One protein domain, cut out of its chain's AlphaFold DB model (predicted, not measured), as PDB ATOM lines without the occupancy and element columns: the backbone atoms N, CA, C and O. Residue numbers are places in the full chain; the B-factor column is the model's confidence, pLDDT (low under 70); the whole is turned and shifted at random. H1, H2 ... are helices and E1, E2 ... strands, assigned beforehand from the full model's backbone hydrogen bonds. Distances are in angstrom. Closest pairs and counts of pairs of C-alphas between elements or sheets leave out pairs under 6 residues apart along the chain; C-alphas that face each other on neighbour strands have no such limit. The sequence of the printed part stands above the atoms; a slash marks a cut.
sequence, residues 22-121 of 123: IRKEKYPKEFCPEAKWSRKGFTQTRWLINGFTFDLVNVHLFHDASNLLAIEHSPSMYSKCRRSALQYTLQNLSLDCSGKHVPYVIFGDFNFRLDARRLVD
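AT A GLANCE: This is residues 22 to 121 of the 123 residues of the protein "Hypothetical protein" of Rotaria magnacalcarata (UniProt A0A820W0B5). A twisted sheet of four strands makes a wall, with the one long helix H2 covering one of its faces and the other face bare of helices. Beyond one end of this two-layer body the short helices H1 and H3 lie near the far end of the long axis, while the E2-E3 hairpin turn lies toward its other end, and residues 95 to 100, between H2 and E4, stick out as a loop. The printed part has 100 residues with three named helices and four named strands, in the order E1, E2, E3, H1, H2, E4, H3, and its class is mixed, helices and strands. The sheet runs E1, E2, E3, E4 and is mixed, with E3 and E4 parallel and the other neighbour pairs antiparallel. The whole is loose, with a radius of gyration of the C-alphas of 15.9 A, and elongated, spanning 51 by 30 by 17 A.

IN THESE COORDINATES: In the sheet, E2 takes residues 41 to 49 and is 25.9 A long from first to last C-alpha, and E3 takes residues 52 to 60 and is 26.1 A long. The edge strand E1, residues 22 to 26, begins with the C-alpha of Ile 22 at (266.289, 324.575, 363.973) and is 13.3 A long. The other edge strand, E4, residues 104 to 109, is 16.4 A long. The longest helix is H2, residues 77 to 94, which runs 27.0 A from the C-alpha of Met 77 at (284.278, 336.116, 386.605) to that of Ser 94 at (275.614, 314.456, 372.939). H1 holds residues 67 to 72, 8.9 A long. H3 holds residues 117 to 120, 5.4 A long, and ends with the C-alpha of Val 120 at (302.011, 342.620, 380.959).

HOW THE PARTS SIT: The inner strands E2 and E3 form an antiparallel hairpin, their directions at 162 degrees; N 43 and O 58 are 2.8 A apart and N 54 and O 47 are 3.0 A apart, within hydrogen-bond range. E1 and E2 are also an antiparallel hairpin, at 163 degrees, with N 44 and O 23 within hydrogen-bond range at 2.8 A. E1, E2 and E3 make a meander, each strand the antiparallel neighbour of the one before. On the other side of E3, E4 is parallel to it at 21 degrees, with N 59 and O 107 within hydrogen-bond range at 2.8 A and N 105 and O 55 at 2.9 A. E3, H1, H2 and E4 form a strand-helix-strand unit, two parallel neighbour strands with helices between them in the chain, and its crossover is right-handed. The sheet is twisted, its C-alphas up to 4.4 A off their best plane. H2 is on the sheet at a height of 9.2 A over it, and lies over E2 and E3. On the local plane its line and that of E2 stand at 31 degrees, only just slantwise to the strands. The closest C-alphas of E2 and H2 are those of Phe 42 and Thr 89, 7.2 A apart. H1 and H3 are not on the sheet; they are close but not clearly touching, the closest C-alphas being those of Ile 71 and Arg 117, 6.1 A apart. H1 and H2 are only just apart, at 8.1 A. Every O i to N i+4 pair is within hydrogen-bond range in H1 and 13 of 14 are in H2, while H3 is too short for such a pair.

THE WHOLE: The two C-alphas farthest apart are those of Gly 51 and Asp 121, at 52.1 A. The printed part has no cut. The link E1 to E2, residues 27 to 40, is long; the others are tight or short. The mean pLDDT of the printed part is 86.0, and it is under 70 at residues 36 to 37, 95 to 100 and 116 to 121.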
ATOM      1  N   ILE A  22     265.415 323.716 363.171       84.19
ATOM      2  CA  ILE A  22     266.289 324.575 363.973       84.19
ATOM      3  C   ILE A  22     266.016 324.316 365.450       84.19
ATOM      4  O   ILE A  22     264.933 324.597 365.956       84.19
ATOM      5  N   ARG A  23     267.037 323.868 366.176       87.69
ATOM      6  CA  ARG A  23     266.988 323.809 367.635       87.69
ATOM      7  C   ARG A  23     267.628 325.065 368.206       87.69
ATOM      8  O   ARG A  23     268.770 325.383 367.880       87.69
ATOM      9  N   LYS A  24     266.909 325.771 369.074       90.31
ATOM     10  CA  LYS A  24     267.403 326.973 369.751       90.31
ATOM     11  C   LYS A  24     267.222 326.835 371.251       90.31
ATOM     12  O   LYS A  24     266.105 326.669 371.718       90.31
ATOM     13  N   GLU A  25     268.313 326.990 371.986       91.94
ATOM     14  CA  GLU A  25     268.340 326.825 373.439       91.94
ATOM     15  C   GLU A  25     268.931 328.066 374.096       91.94
ATOM     16  O   GLU A  25     269.927 328.622 373.623       91.94
ATOM     17  N   LYS A  26     268.321 328.511 375.198       94.06
ATOM     18  CA  LYS A  26     268.870 329.582 376.043       94.06
ATOM     19  C   LYS A  26     269.676 328.971 377.179       94.06
ATOM     20  O   LYS A  26     269.297 327.936 377.714       94.06
ATOM     21  N   TYR A  27     270.748 329.644 377.588       95.44
ATOM     22  CA  TYR A  27     271.482 329.209 378.773       95.44
ATOM     23  C   TYR A  27     270.687 329.502 380.058       95.44
ATOM     24  O   TYR A  27     270.116 330.594 380.170       95.44
ATOM     25  N   PRO A  28     270.677 328.568 381.029       93.12
ATOM     26  CA  PRO A  28     270.168 328.797 382.378       93.12
ATOM     27  C   PRO A  28     270.740 330.074 383.008       93.12
ATOM     28  O   PRO A  28     271.920 330.401 382.828       93.12
ATOM     29  N   LYS A  29     269.904 330.820 383.744       89.38
ATOM     30  CA  LYS A  29     270.302 332.099 384.365       89.38
ATOM     31  C   LYS A  29     271.381 331.894 385.429       89.38
ATOM     32  O   LYS A  29     272.245 332.742 385.619       89.38
ATOM     33  N   GLU A  30     271.364 330.733 386.066       90.81
ATOM     34  CA  GLU A  30     272.262 330.310 387.135       90.81
ATOM     35  C   GLU A  30     273.710 330.187 386.645       90.81
ATOM     36  O   GLU A  30     274.643 330.249 387.441       90.81
ATOM     37  N   PHE A  31     273.927 330.065 385.329       92.00
ATOM     38  CA  PHE A  31     275.275 330.038 384.759       92.00
ATOM     39  C   PHE A  31     275.966 331.397 384.819       92.00
ATOM     40  O   PHE A  31     277.192 331.445 384.754       92.00
ATOM     41  N   CYS A  32     275.206 332.489 384.919       90.50
ATOM     42  CA  CYS A  32     275.734 333.841 385.041       90.50
ATOM     43  C   CYS A  32     274.760 334.711 385.854       90.50
ATOM     44  O   CYS A  32     274.013 335.498 385.270       90.50
ATOM     45  N   PRO A  33     274.755 334.592 387.195       85.81
ATOM     46  CA  PRO A  33     273.801 335.305 388.049       85.81
ATOM     47  C   PRO A  33     273.872 336.834 387.923       85.81
ATOM     48  O   PRO A  33     272.872 337.527 388.094       85.81
ATOM     49  N   GLU A  34     275.044 337.367 387.575       81.62
ATOM     50  CA  GLU A  34     275.265 338.801 387.343       81.62
ATOM     51  C   GLU A  34     274.540 339.317 386.090       81.62
ATOM     52  O   GLU A  34     274.210 340.501 385.983       81.62
ATOM     53  N   ALA A  35     274.237 338.431 385.135       77.75
ATOM     54  CA  ALA A  35     273.488 338.772 383.936       77.75
ATOM     55  C   ALA A  35     271.980 338.802 384.239       77.75
ATOM     56  O   ALA A  35     271.265 337.825 384.019       77.75
ATOM     57  N   LYS A  36     271.478 339.962 384.690       67.69
ATOM     58  CA  LYS A  36     270.055 340.188 385.038       67.69
ATOM     59  C   LYS A  36     269.073 339.667 383.975       67.69
ATOM     60  O   LYS A  36     268.044 339.080 384.308       67.69
ATOM     61  N   TRP A  37     269.407 339.856 382.696       69.69
ATOM     62  CA  TRP A  37     268.677 339.313 381.551       69.69
ATOM     63  C   TRP A  37     269.656 338.922 380.452       69.69
ATOM     64  O   TRP A  37     270.505 339.716 380.055       69.69
ATOM     65  N   SER A  38     269.522 337.702 379.935       78.06
ATOM     66  CA  SER A  38     270.453 337.158 378.953       78.06
ATOM     67  C   SER A  38     269.724 336.630 377.722       78.06
ATOM     68  O   SER A  38     268.771 335.857 377.814       78.06
ATOM     69  N   ARG A  39     270.199 337.047 376.543       87.00
ATOM     70  CA  ARG A  39     269.838 336.458 375.240       87.00
ATOM     71  C   ARG A  39     270.851 335.391 374.795       87.00
ATOM     72  O   ARG A  39     270.852 335.018 373.626       87.00
ATOM     73  N   LYS A  40     271.741 334.956 375.695       94.38
ATOM     74  CA  LYS A  40     272.819 334.001 375.409       94.38
ATOM     75  C   LYS A  40     272.275 332.578 375.319       94.38
ATOM     76  O   LYS A  40     271.330 332.212 376.019       94.38
ATOM     77  N   GLY A  41     272.871 331.795 374.435       95.62
ATOM     78  CA  GLY A  41     272.387 330.472 374.082       95.62
ATOM     79  C   GLY A  41     273.123 329.920 372.874       95.62
ATOM     80  O   GLY A  41     274.139 330.474 372.447       95.62
ATOM     81  N   PHE A  42     272.567 328.863 372.297       95.75
ATOM     82  CA  PHE A  42     273.064 328.299 371.052       95.75
ATOM     83  C   PHE A  42     271.927 327.980 370.084       95.75
ATOM     84  O   PHE A  42     270.753 327.901 370.450       95.75
ATOM     85  N   THR A  43     272.280 327.844 368.812       93.94
ATOM     86  CA  THR A  43     271.389 327.378 367.751       93.94
ATOM     87  C   THR A  43     272.072 326.252 366.995       93.94
ATOM     88  O   THR A  43     273.223 326.396 366.596       93.94
ATOM     89  N   GLN A  44     271.365 325.147 366.805       92.12
ATOM     90  CA  GLN A  44     271.823 323.960 366.094       92.12
ATOM     91  C   GLN A  44     270.945 323.748 364.862       92.12
ATOM     92  O   GLN A  44     269.717 323.843 364.930       92.12
ATOM     93  N   THR A  45     271.587 323.445 363.738       91.12
ATOM     94  CA  THR A  45     270.922 323.050 362.490       91.12
ATOM     95  C   THR A  45     271.573 321.789 361.952       91.12
ATOM     96  O   THR A  45     272.800 321.679 361.992       91.12
ATOM     97  N   ARG A  46     270.757 320.859 361.452       89.31
ATOM     98  CA  ARG A  46     271.222 319.610 360.848       89.31
ATOM     99  C   ARG A  46     271.148 319.695 359.335       89.31
ATOM    100  O   ARG A  46     270.114 320.070 358.783       89.31
ATOM    101  N   TRP A  47     272.233 319.308 358.681       88.81
ATOM    102  CA  TRP A  47     272.379 319.353 357.231       88.81
ATOM    103  C   TRP A  47     272.666 317.963 356.689       88.81
ATOM    104  O   TRP A  47     273.437 317.216 357.283       88.81
ATOM    105  N   LEU A  48     272.060 317.640 355.548       87.88
ATOM    106  CA  LEU A  48     272.376 316.470 354.737       87.88
ATOM    107  C   LEU A  48     272.876 316.973 353.383       87.88
ATOM    108  O   LEU A  48     272.087 317.466 352.578       87.88
ATOM    109  N   ILE A  49     274.181 316.878 353.141       90.38
ATOM    110  CA  ILE A  49     274.816 317.340 351.902       90.38
ATOM    111  C   ILE A  49     275.550 316.157 351.283       90.38
ATOM    112  O   ILE A  49     276.427 315.580 351.915       90.38
ATOM    113  N   ASN A  50     275.190 315.779 350.054       90.81
ATOM    114  CA  ASN A  50     275.796 314.657 349.325       90.81
ATOM    115  C   ASN A  50     275.874 313.350 350.148       90.81
ATOM    116  O   ASN A  50     276.882 312.651 350.122       90.81
ATOM    117  N   GLY A  51     274.824 313.038 350.914       88.56
ATOM    118  CA  GLY A  51     274.781 311.842 351.767       88.56
ATOM    119  C   GLY A  51     275.526 311.970 353.102       88.56
ATOM    120  O   GLY A  51     275.460 311.055 353.917       88.56
ATOM    121  N   PHE A  52     276.198 313.094 353.357       90.94
ATOM    122  CA  PHE A  52     276.888 313.365 354.611       90.94
ATOM    123  C   PHE A  52     276.023 314.222 355.538       90.94
ATOM    124  O   PHE A  52     275.631 315.338 355.185       90.94
ATOM    125  N   THR A  53     275.737 313.693 356.731       89.38
ATOM    126  CA  THR A  53     274.968 314.391 357.767       89.38
ATOM    127  C   THR A  53     275.897 315.013 358.798       89.38
ATOM    128  O   THR A  53     276.724 314.310 359.378       89.38
ATOM    129  N   PHE A  54     275.730 316.305 359.067       91.00
ATOM    130  CA  PHE A  54     276.482 317.019 360.099       91.00
ATOM    131  C   PHE A  54     275.671 318.171 360.689       91.00
ATOM    132  O   PHE A  54     274.715 318.657 360.075       91.00
ATOM    133  N   ASP A  55     276.092 318.628 361.866       91.62
ATOM    134  CA  ASP A  55     275.458 319.749 362.547       91.62
ATOM    135  C   ASP A  55     276.329 321.008 362.527       91.62
ATOM    136  O   ASP A  55     277.549 320.980 362.699       91.62
ATOM    137  N   LEU A  56     275.664 322.146 362.361       95.19
ATOM    138  CA  LEU A  56     276.239 323.473 362.535       95.19
ATOM    139  C   LEU A  56     275.664 324.084 363.809       95.19
ATOM    140  O   LEU A  56     274.447 324.263 363.916       95.19
ATOM    141  N   VAL A  57     276.542 324.402 364.761       95.50
ATOM    142  CA  VAL A  57     276.179 324.888 366.095       95.50
ATOM    143  C   VAL A  57     276.753 326.284 366.308       95.50
ATOM    144  O   VAL A  57     277.946 326.454 366.548       95.50
ATOM    145  N   ASN A  58     275.887 327.292 366.242       97.31
ATOM    146  CA  ASN A  58     276.246 328.672 366.536       97.31
ATOM    147  C   ASN A  58     276.041 328.954 368.030       97.31
ATOM    148  O   ASN A  58     274.904 328.908 368.512       97.31
ATOM    149  N   VAL A  59     277.116 329.252 368.755       97.94
ATOM    150  CA  VAL A  59     277.087 329.622 370.173       97.94
ATOM    151  C   VAL A  59     277.250 331.125 370.353       97.94
ATOM    152  O   VAL A  59     277.994 331.794 369.640       97.94
ATOM    153  N   HIS A  60     276.579 331.659 371.366       97.12
ATOM    154  CA  HIS A  60     276.779 333.025 371.818       97.12
ATOM    155  C   HIS A  60     276.905 333.008 373.340       97.12
ATOM    156  O   HIS A  60     275.900 332.980 374.054       97.12
ATOM    157  N   LEU A  61     278.146 332.983 373.833       96.25
ATOM    158  CA  LEU A  61     278.451 332.845 375.257       96.25
ATOM    159  C   LEU A  61     278.398 334.197 375.987       96.25
ATOM    160  O   LEU A  61     278.279 335.269 375.384       96.25
ATOM    161  N   PHE A  62     278.458 334.149 377.317       94.25
ATOM    162  CA  PHE A  62     278.439 335.336 378.170       94.25
ATOM    163  C   PHE A  62     279.650 336.250 377.923       94.25
ATOM    164  O   PHE A  62     280.770 335.781 377.720       94.25
ATOM    165  N   HIS A  63     279.411 337.561 377.954       90.88
ATOM    166  CA  HIS A  63     280.430 338.582 377.733       90.88
ATOM    167  C   HIS A  63     280.624 339.417 378.990       90.88
ATOM    168  O   HIS A  63     279.676 339.653 379.733       90.88
ATOM    169  N   ASP A  64     281.839 339.911 379.171       88.88
ATOM    170  CA  ASP A  64     282.146 340.933 380.162       88.88
ATOM    171  C   ASP A  64     281.555 342.281 379.751       88.88
ATOM    172  O   ASP A  64     281.440 342.572 378.555       88.88
ATOM    173  N   ALA A  65     281.276 343.141 380.731       83.19
ATOM    174  CA  ALA A  65     280.865 344.521 380.480       83.19
ATOM    175  C   ALA A  65     281.971 345.368 379.813       83.19
ATOM    176  O   ALA A  65     281.664 346.255 379.024       83.19
ATOM    177  N   SER A  66     283.250 345.086 380.098       82.56
ATOM    178  CA  SER A  66     284.409 345.801 379.541       82.56
ATOM    179  C   SER A  66     285.615 344.871 379.385       82.56
ATOM    180  O   SER A  66     285.828 343.983 380.210       82.56
ATOM    181  N   ASN A  67     286.419 345.074 378.335       80.50
ATOM    182  CA  ASN A  67     287.698 344.373 378.164       80.50
ATOM    183  C   ASN A  67     288.725 344.793 379.222       80.50
ATOM    184  O   ASN A  67     289.467 343.941 379.691       80.50
ATOM    185  N   LEU A  68     288.750 346.070 379.619       80.12
ATOM    186  CA  LEU A  68     289.706 346.577 380.611       80.12
ATOM    187  C   LEU A  68     289.458 345.937 381.981       80.12
ATOM    188  O   LEU A  68     290.359 345.331 382.549       80.12
ATOM    189  N   LEU A  69     288.198 345.940 382.430       78.62
ATOM    190  CA  LEU A  69     287.800 345.285 383.682       78.62
ATOM    191  C   LEU A  69     288.068 343.772 383.655       78.62
ATOM    192  O   LEU A  69     288.422 343.178 384.671       78.62
ATOM    193  N   ALA A  70     287.919 343.134 382.489       81.00
ATOM    194  CA  ALA A  70     288.220 341.713 382.334       81.00
ATOM    195  C   ALA A  70     289.716 341.400 382.511       81.00
ATOM    196  O   ALA A  70     290.048 340.310 382.976       81.00
ATOM    197  N   ILE A  71     290.599 342.338 382.142       81.06
ATOM    198  CA  ILE A  71     292.053 342.220 382.312       81.06
ATOM    199  C   ILE A  71     292.440 342.471 383.773       81.06
ATOM    200  O   ILE A  71     293.175 341.665 384.346       81.06
ATOM    201  N   GLU A  72     291.913 343.534 384.391       78.94
ATOM    202  CA  GLU A  72     292.161 343.867 385.805       78.94
ATOM    203  C   GLU A  72     291.812 342.698 386.736       78.94
ATOM    204  O   GLU A  72     292.568 342.359 387.650       78.94
ATOM    205  N   HIS A  73     290.701 342.018 386.451       78.75
ATOM    206  CA  HIS A  73     290.224 340.867 387.209       78.75
ATOM    207  C   HIS A  73     290.504 339.530 386.514       78.75
ATOM    208  O   HIS A  73     289.695 338.610 386.623       78.75
ATOM    209  N   SER A  74     291.618 339.398 385.785       80.44
ATOM    210  CA  SER A  74     291.934 338.150 385.082       80.44
ATOM    211  C   SER A  74     292.224 336.980 386.052       80.44
ATOM    212  O   SER A  74     293.001 337.159 386.993       80.44
ATOM    213  N   PRO A  75     291.655 335.774 385.832       81.62
ATOM    214  CA  PRO A  75     290.631 335.473 384.836       81.62
ATOM    215  C   PRO A  75     289.279 336.047 385.261       81.62
ATOM    216  O   PRO A  75     288.797 335.777 386.362       81.62
ATOM    217  N   SER A  76     288.623 336.760 384.342       84.62
ATOM    218  CA  SER A  76     287.323 337.377 384.613       84.62
ATOM    219  C   SER A  76     286.306 336.388 385.199       84.62
ATOM    220  O   SER A  76     286.249 335.224 384.782       84.62
ATOM    221  N   MET A  77     285.420 336.875 386.075       84.81
ATOM    222  CA  MET A  77     284.278 336.116 386.605       84.81
ATOM    223  C   MET A  77     283.388 335.524 385.496       84.81
ATOM    224  O   MET A  77     282.893 334.397 385.619       84.81
ATOM    225  N   TYR A  78     283.283 336.202 384.349       90.62
ATOM    226  CA  TYR A  78     282.559 335.706 383.175       90.62
ATOM    227  C   TYR A  78     283.204 334.471 382.540       90.62
ATOM    228  O   TYR A  78     282.532 333.726 381.828       90.62
ATOM    229  N   SER A  79     284.474 334.180 382.824       91.19
ATOM    230  CA  SER A  79     285.155 332.979 382.328       91.19
ATOM    231  C   SER A  79     284.519 331.701 382.876       91.19
ATOM    232  O   SER A  79     284.332 330.740 382.126       91.19
ATOM    233  N   LYS A  80     284.092 331.700 384.149       91.94
ATOM    234  CA  LYS A  80     283.328 330.582 384.732       91.94
ATOM    235  C   LYS A  80     281.971 330.430 384.043       91.94
ATOM    236  O   LYS A  80     281.593 329.314 383.701       91.94
ATOM    237  N   CYS A  81     281.304 331.550 383.769       94.19
ATOM    238  CA  CYS A  81     280.013 331.580 383.084       94.19
ATOM    239  C   CYS A  81     280.108 330.996 381.664       94.19
ATOM    240  O   CYS A  81     279.306 330.147 381.277       94.19
ATOM    241  N   ARG A  82     281.130 331.406 380.896       95.56
ATOM    242  CA  ARG A  82     281.423 330.879 379.552       95.56
ATOM    243  C   ARG A  82     281.707 329.380 379.572       95.56
ATOM    244  O   ARG A  82     281.180 328.659 378.730       95.56
ATOM    245  N   ARG A  83     282.492 328.906 380.546       95.81
ATOM    246  CA  ARG A  83     282.782 327.475 380.716       95.81
ATOM    247  C   ARG A  83     281.508 326.668 380.965       95.81
ATOM    248  O   ARG A  83     281.283 325.702 380.244       95.81
ATOM    249  N   SER A  84     280.667 327.079 381.918       95.88
ATOM    250  CA  SER A  84     279.412 326.375 382.226       95.88
ATOM    251  C   SER A  84     278.471 326.334 381.019       95.88
ATOM    252  O   SER A  84     277.921 325.286 380.695       95.88
ATOM    253  N   ALA A  85     278.341 327.453 380.298       96.69
ATOM    254  CA  ALA A  85     277.538 327.532 379.080       96.69
ATOM    255  C   ALA A  85     278.050 326.605 377.966       96.69
ATOM    256  O   ALA A  85     277.264 325.884 377.353       96.69
ATOM    257  N   LEU A  86     279.364 326.586 377.724       97.19
ATOM    258  CA  LEU A  86     279.956 325.721 376.706       97.19
ATOM    259  C   LEU A  86     279.821 324.239 377.075       97.19
ATOM    260  O   LEU A  86     279.455 323.435 376.221       97.19
ATOM    261  N   GLN A  87     280.055 323.880 378.340       96.44
ATOM    262  CA  GLN A  87     279.842 322.515 378.835       96.44
ATOM    263  C   GLN A  87     278.391 322.073 378.640       96.44
ATOM    264  O   GLN A  87     278.152 320.984 378.126       96.44
ATOM    265  N   TYR A  88     277.431 322.939 378.973       95.50
ATOM    266  CA  TYR A  88     276.015 322.674 378.745       95.50
ATOM    267  C   TYR A  88     275.695 322.465 377.263       95.50
ATOM    268  O   TYR A  88     274.981 321.521 376.932       95.50
ATOM    269  N   THR A  89     276.238 323.292 376.359       95.19
ATOM    270  CA  THR A  89     276.078 323.083 374.911       95.19
ATOM    271  C   THR A  89     276.611 321.715 374.496       95.19
ATOM    272  O   THR A  89     275.871 320.958 373.881       95.19
ATOM    273  N   LEU A  90     277.843 321.361 374.870       93.75
ATOM    274  CA  LEU A  90     278.453 320.081 374.495       93.75
ATOM    275  C   LEU A  90     277.644 318.881 375.009       93.75
ATOM    276  O   LEU A  90     277.376 317.955 374.251       93.75
ATOM    277  N   GLN A  91     277.186 318.928 376.261       91.50
ATOM    278  CA  GLN A  91     276.322 317.890 376.832       91.50
ATOM    279  C   GLN A  91     274.998 317.765 376.066       91.50
ATOM    280  O   GLN A  91     274.543 316.660 375.795       91.50
ATOM    281  N   ASN A  92     274.401 318.891 375.667       89.06
ATOM    282  CA  ASN A  92     273.148 318.912 374.912       89.06
ATOM    283  C   ASN A  92     273.280 318.434 373.463       89.06
ATOM    284  O   ASN A  92     272.273 318.025 372.886       89.06
ATOM    285  N   LEU A  93     274.472 318.511 372.867       87.19
ATOM    286  CA  LEU A  93     274.743 317.943 371.545       87.19
ATOM    287  C   LEU A  93     274.889 316.417 371.619       87.19
ATOM    288  O   LEU A  93     274.429 315.717 370.723       87.19
ATOM    289  N   SER A  94     275.457 315.899 372.711       74.19
ATOM    290  CA  SER A  94     275.614 314.456 372.939       74.19
ATOM    291  C   SER A  94     274.298 313.718 373.223       74.19
ATOM    292  O   SER A  94     274.257 312.497 373.115       74.19
ATOM    293  N   LEU A  95     273.237 314.438 373.601       67.44
ATOM    294  CA  LEU A  95     271.953 313.884 374.049       67.44
ATOM    295  C   LEU A  95     270.864 313.840 372.960       67.44
ATOM    296  O   LEU A  95     269.705 313.603 373.291       67.44
ATOM    297  N   ASP A  96     271.188 314.095 371.686       63.12
ATOM    298  CA  ASP A  96     270.173 314.147 370.624       63.12
ATOM    299  C   ASP A  96     269.313 312.864 370.585       63.12
ATOM    300  O   ASP A  96     269.829 311.744 370.512       63.12
ATOM    301  N   CYS A  97     267.985 313.041 370.621       49.09
ATOM    302  CA  CYS A  97     266.959 312.013 370.857       49.09
ATOM    303  C   CYS A  97     266.962 310.857 369.841       49.09
ATOM    304  O   CYS A  97     266.254 309.868 370.015       49.09
ATOM    305  N   SER A  98     267.736 310.985 368.761       57.50
ATOM    306  CA  SER A  98     267.901 309.972 367.719       57.50
ATOM    307  C   SER A  98     268.956 308.905 368.044       57.50
ATOM    308  O   SER A  98     269.087 307.941 367.288       57.50
ATOM    309  N   GLY A  99     269.738 309.075 369.121       56.00
ATOM    310  CA  GLY A  99     270.812 308.151 369.512       56.00
ATOM    311  C   GLY A  99     271.985 308.086 368.523       56.00
ATOM    312  O   GLY A  99     272.901 307.285 368.703       56.00
ATOM    313  N   LYS A 100     271.976 308.917 367.470       64.62
ATOM    314  CA  LYS A 100     273.033 308.996 366.459       64.62
ATOM    315  C   LYS A 100     273.829 310.279 366.645       64.62
ATOM    316  O   LYS A 100     273.358 311.367 366.327       64.62
ATOM    317  N   HIS A 101     275.063 310.132 367.113       75.50
ATOM    318  CA  HIS A 101     276.025 311.225 367.132       75.50
ATOM    319  C   HIS A 101     276.484 311.517 365.696       75.50
ATOM    320  O   HIS A 101     277.065 310.649 365.040       75.50
ATOM    321  N   VAL A 102     276.214 312.722 365.198       86.50
ATOM    322  CA  VAL A 102     276.746 313.211 363.917       86.50
ATOM    323  C   VAL A 102     277.919 314.155 364.182       86.50
ATOM    324  O   VAL A 102     277.956 314.796 365.236       86.50
ATOM    325  N   PRO A 103     278.899 314.257 363.270       91.44
ATOM    326  CA  PRO A 103     279.938 315.270 363.391       91.44
ATOM    327  C   PRO A 103     279.308 316.665 363.429       91.44
ATOM    328  O   PRO A 103     278.311 316.931 362.755       91.44
ATOM    329  N   TYR A 104     279.900 317.564 364.209       92.56
ATOM    330  CA  TYR A 104     279.415 318.929 364.334       92.56
ATOM    331  C   TYR A 104     280.551 319.944 364.299       92.56
ATOM    332  O   TYR A 104     281.673 319.672 364.722       92.56
ATOM    333  N   VAL A 105     280.229 321.143 363.821       95.81
ATOM    334  CA  VAL A 105     281.107 322.312 363.878       95.81
ATOM    335  C   VAL A 105     280.489 323.325 364.829       95.81
ATOM    336  O   VAL A 105     279.363 323.779 364.615       95.81
ATOM    337  N   ILE A 106     281.232 323.688 365.876       96.69
ATOM    338  CA  ILE A 106     280.850 324.753 366.808       96.69
ATOM    339  C   ILE A 106     281.561 326.035 366.392       96.69
ATOM    340  O   ILE A 106     282.781 326.061 366.249       96.69
ATOM    341  N   PHE A 107     280.794 327.103 366.220       98.00
ATOM    342  CA  PHE A 107     281.286 328.422 365.840       98.00
ATOM    343  C   PHE A 107     280.438 329.510 366.503       98.00
ATOM    344  O   PHE A 107     279.457 329.214 367.180       98.00
ATOM    345  N   GLY A 108     280.801 330.773 366.298       97.44
ATOM    346  CA  GLY A 108     280.053 331.919 366.808       97.44
ATOM    347  C   GLY A 108     280.866 332.755 367.785       97.44
ATOM    348  O   GLY A 108     282.096 332.759 367.752       97.44
ATOM    349  N   ASP A 109     280.165 333.484 368.646       96.94
ATOM    350  CA  ASP A 109     280.786 334.393 369.602       96.94
ATOM    351  C   ASP A 109     281.000 333.705 370.956       96.94
ATOM    352  O   ASP A 109     280.159 333.736 371.866       96.94
ATOM    353  N   PHE A 110     282.176 333.091 371.092       96.38
ATOM    354  CA  PHE A 110     282.633 332.481 372.338       96.38
ATOM    355  C   PHE A 110     282.916 333.506 373.442       96.38
ATOM    356  O   PHE A 110     282.982 333.133 374.614       96.38
ATOM    357  N   ASN A 111     283.092 334.789 373.108       93.94
ATOM    358  CA  ASN A 111     283.468 335.836 374.056       93.94
ATOM    359  C   ASN A 111     284.712 335.506 374.908       93.94
ATOM    360  O   ASN A 111     284.867 336.037 376.010       93.94
ATOM    361  N   PHE A 112     285.599 334.626 374.437       91.75
ATOM    362  CA  PHE A 112     286.848 334.350 375.137       91.75
ATOM    363  C   PHE A 112     287.721 335.596 375.153       91.75
ATOM    364  O   PHE A 112     287.831 336.320 374.165       91.75
ATOM    365  N   ARG A 113     288.324 335.845 376.310       87.19
ATOM    366  CA  ARG A 113     289.256 336.945 376.522       87.19
ATOM    367  C   ARG A 113     290.627 336.342 376.754       87.19
ATOM    368  O   ARG A 113     290.737 335.294 377.391       87.19
ATOM    369  N   LEU A 114     291.647 336.990 376.210       80.44
ATOM    370  CA  LEU A 114     293.025 336.635 376.507       80.44
ATOM    371  C   LEU A 114     293.293 336.900 377.989       80.44
ATOM    372  O   LEU A 114     292.838 337.909 378.529       80.44
ATOM    373  N   ASP A 115     294.060 336.018 378.623       75.06
ATOM    374  CA  ASP A 115     294.628 336.274 379.946       75.06
ATOM    375  C   ASP A 115     295.789 337.270 379.796       75.06
ATOM    376  O   ASP A 115     296.966 336.915 379.861       75.06
ATOM    377  N   ALA A 116     295.447 338.524 379.481       69.69
ATOM    378  CA  ALA A 116     296.427 339.545 379.127       69.69
ATOM    379  C   ALA A 116     297.307 339.947 380.314       69.69
ATOM    380  O   ALA A 116     298.398 340.456 380.098       69.69
ATOM    381  N   ARG A 117     296.888 339.661 381.553       68.12
ATOM    382  CA  ARG A 117     297.700 339.920 382.744       68.12
ATOM    383  C   ARG A 117     299.049 339.200 382.681       68.12
ATOM    384  O   ARG A 117     300.068 339.813 382.955       68.12
ATOM    385  N   ARG A 118     299.087 337.966 382.164       63.38
ATOM    386  CA  ARG A 118     300.345 337.228 381.935       63.38
ATOM    387  C   ARG A 118     301.263 337.841 380.871       63.38
ATOM    388  O   ARG A 118     302.425 337.467 380.808       63.38
ATOM    389  N   LEU A 119     300.739 338.701 379.994       64.00
ATOM    390  CA  LEU A 119     301.516 339.357 378.936       64.00
ATOM    391  C   LEU A 119     302.136 340.680 379.403       64.00
ATOM    392  O   LEU A 119     303.144 341.092 378.838       64.00
ATOM    393  N   VAL A 120     301.527 341.345 380.392       65.31
ATOM    394  CA  VAL A 120     302.011 342.620 380.959       65.31
ATOM    395  C   VAL A 120     302.731 342.460 382.296       65.31
ATOM    396  O   VAL A 120     303.553 343.315 382.612       65.31
ATOM    397  N   ASP A 121     302.486 341.379 383.044       61.53
ATOM    398  CA  ASP A 121     303.314 341.000 384.193       61.53
ATOM    399  C   ASP A 121     304.665 340.472 383.667       61.53
ATOM    400  O   ASP A 121     304.907 339.271 383.548       61.53
TER     401      ASP A 121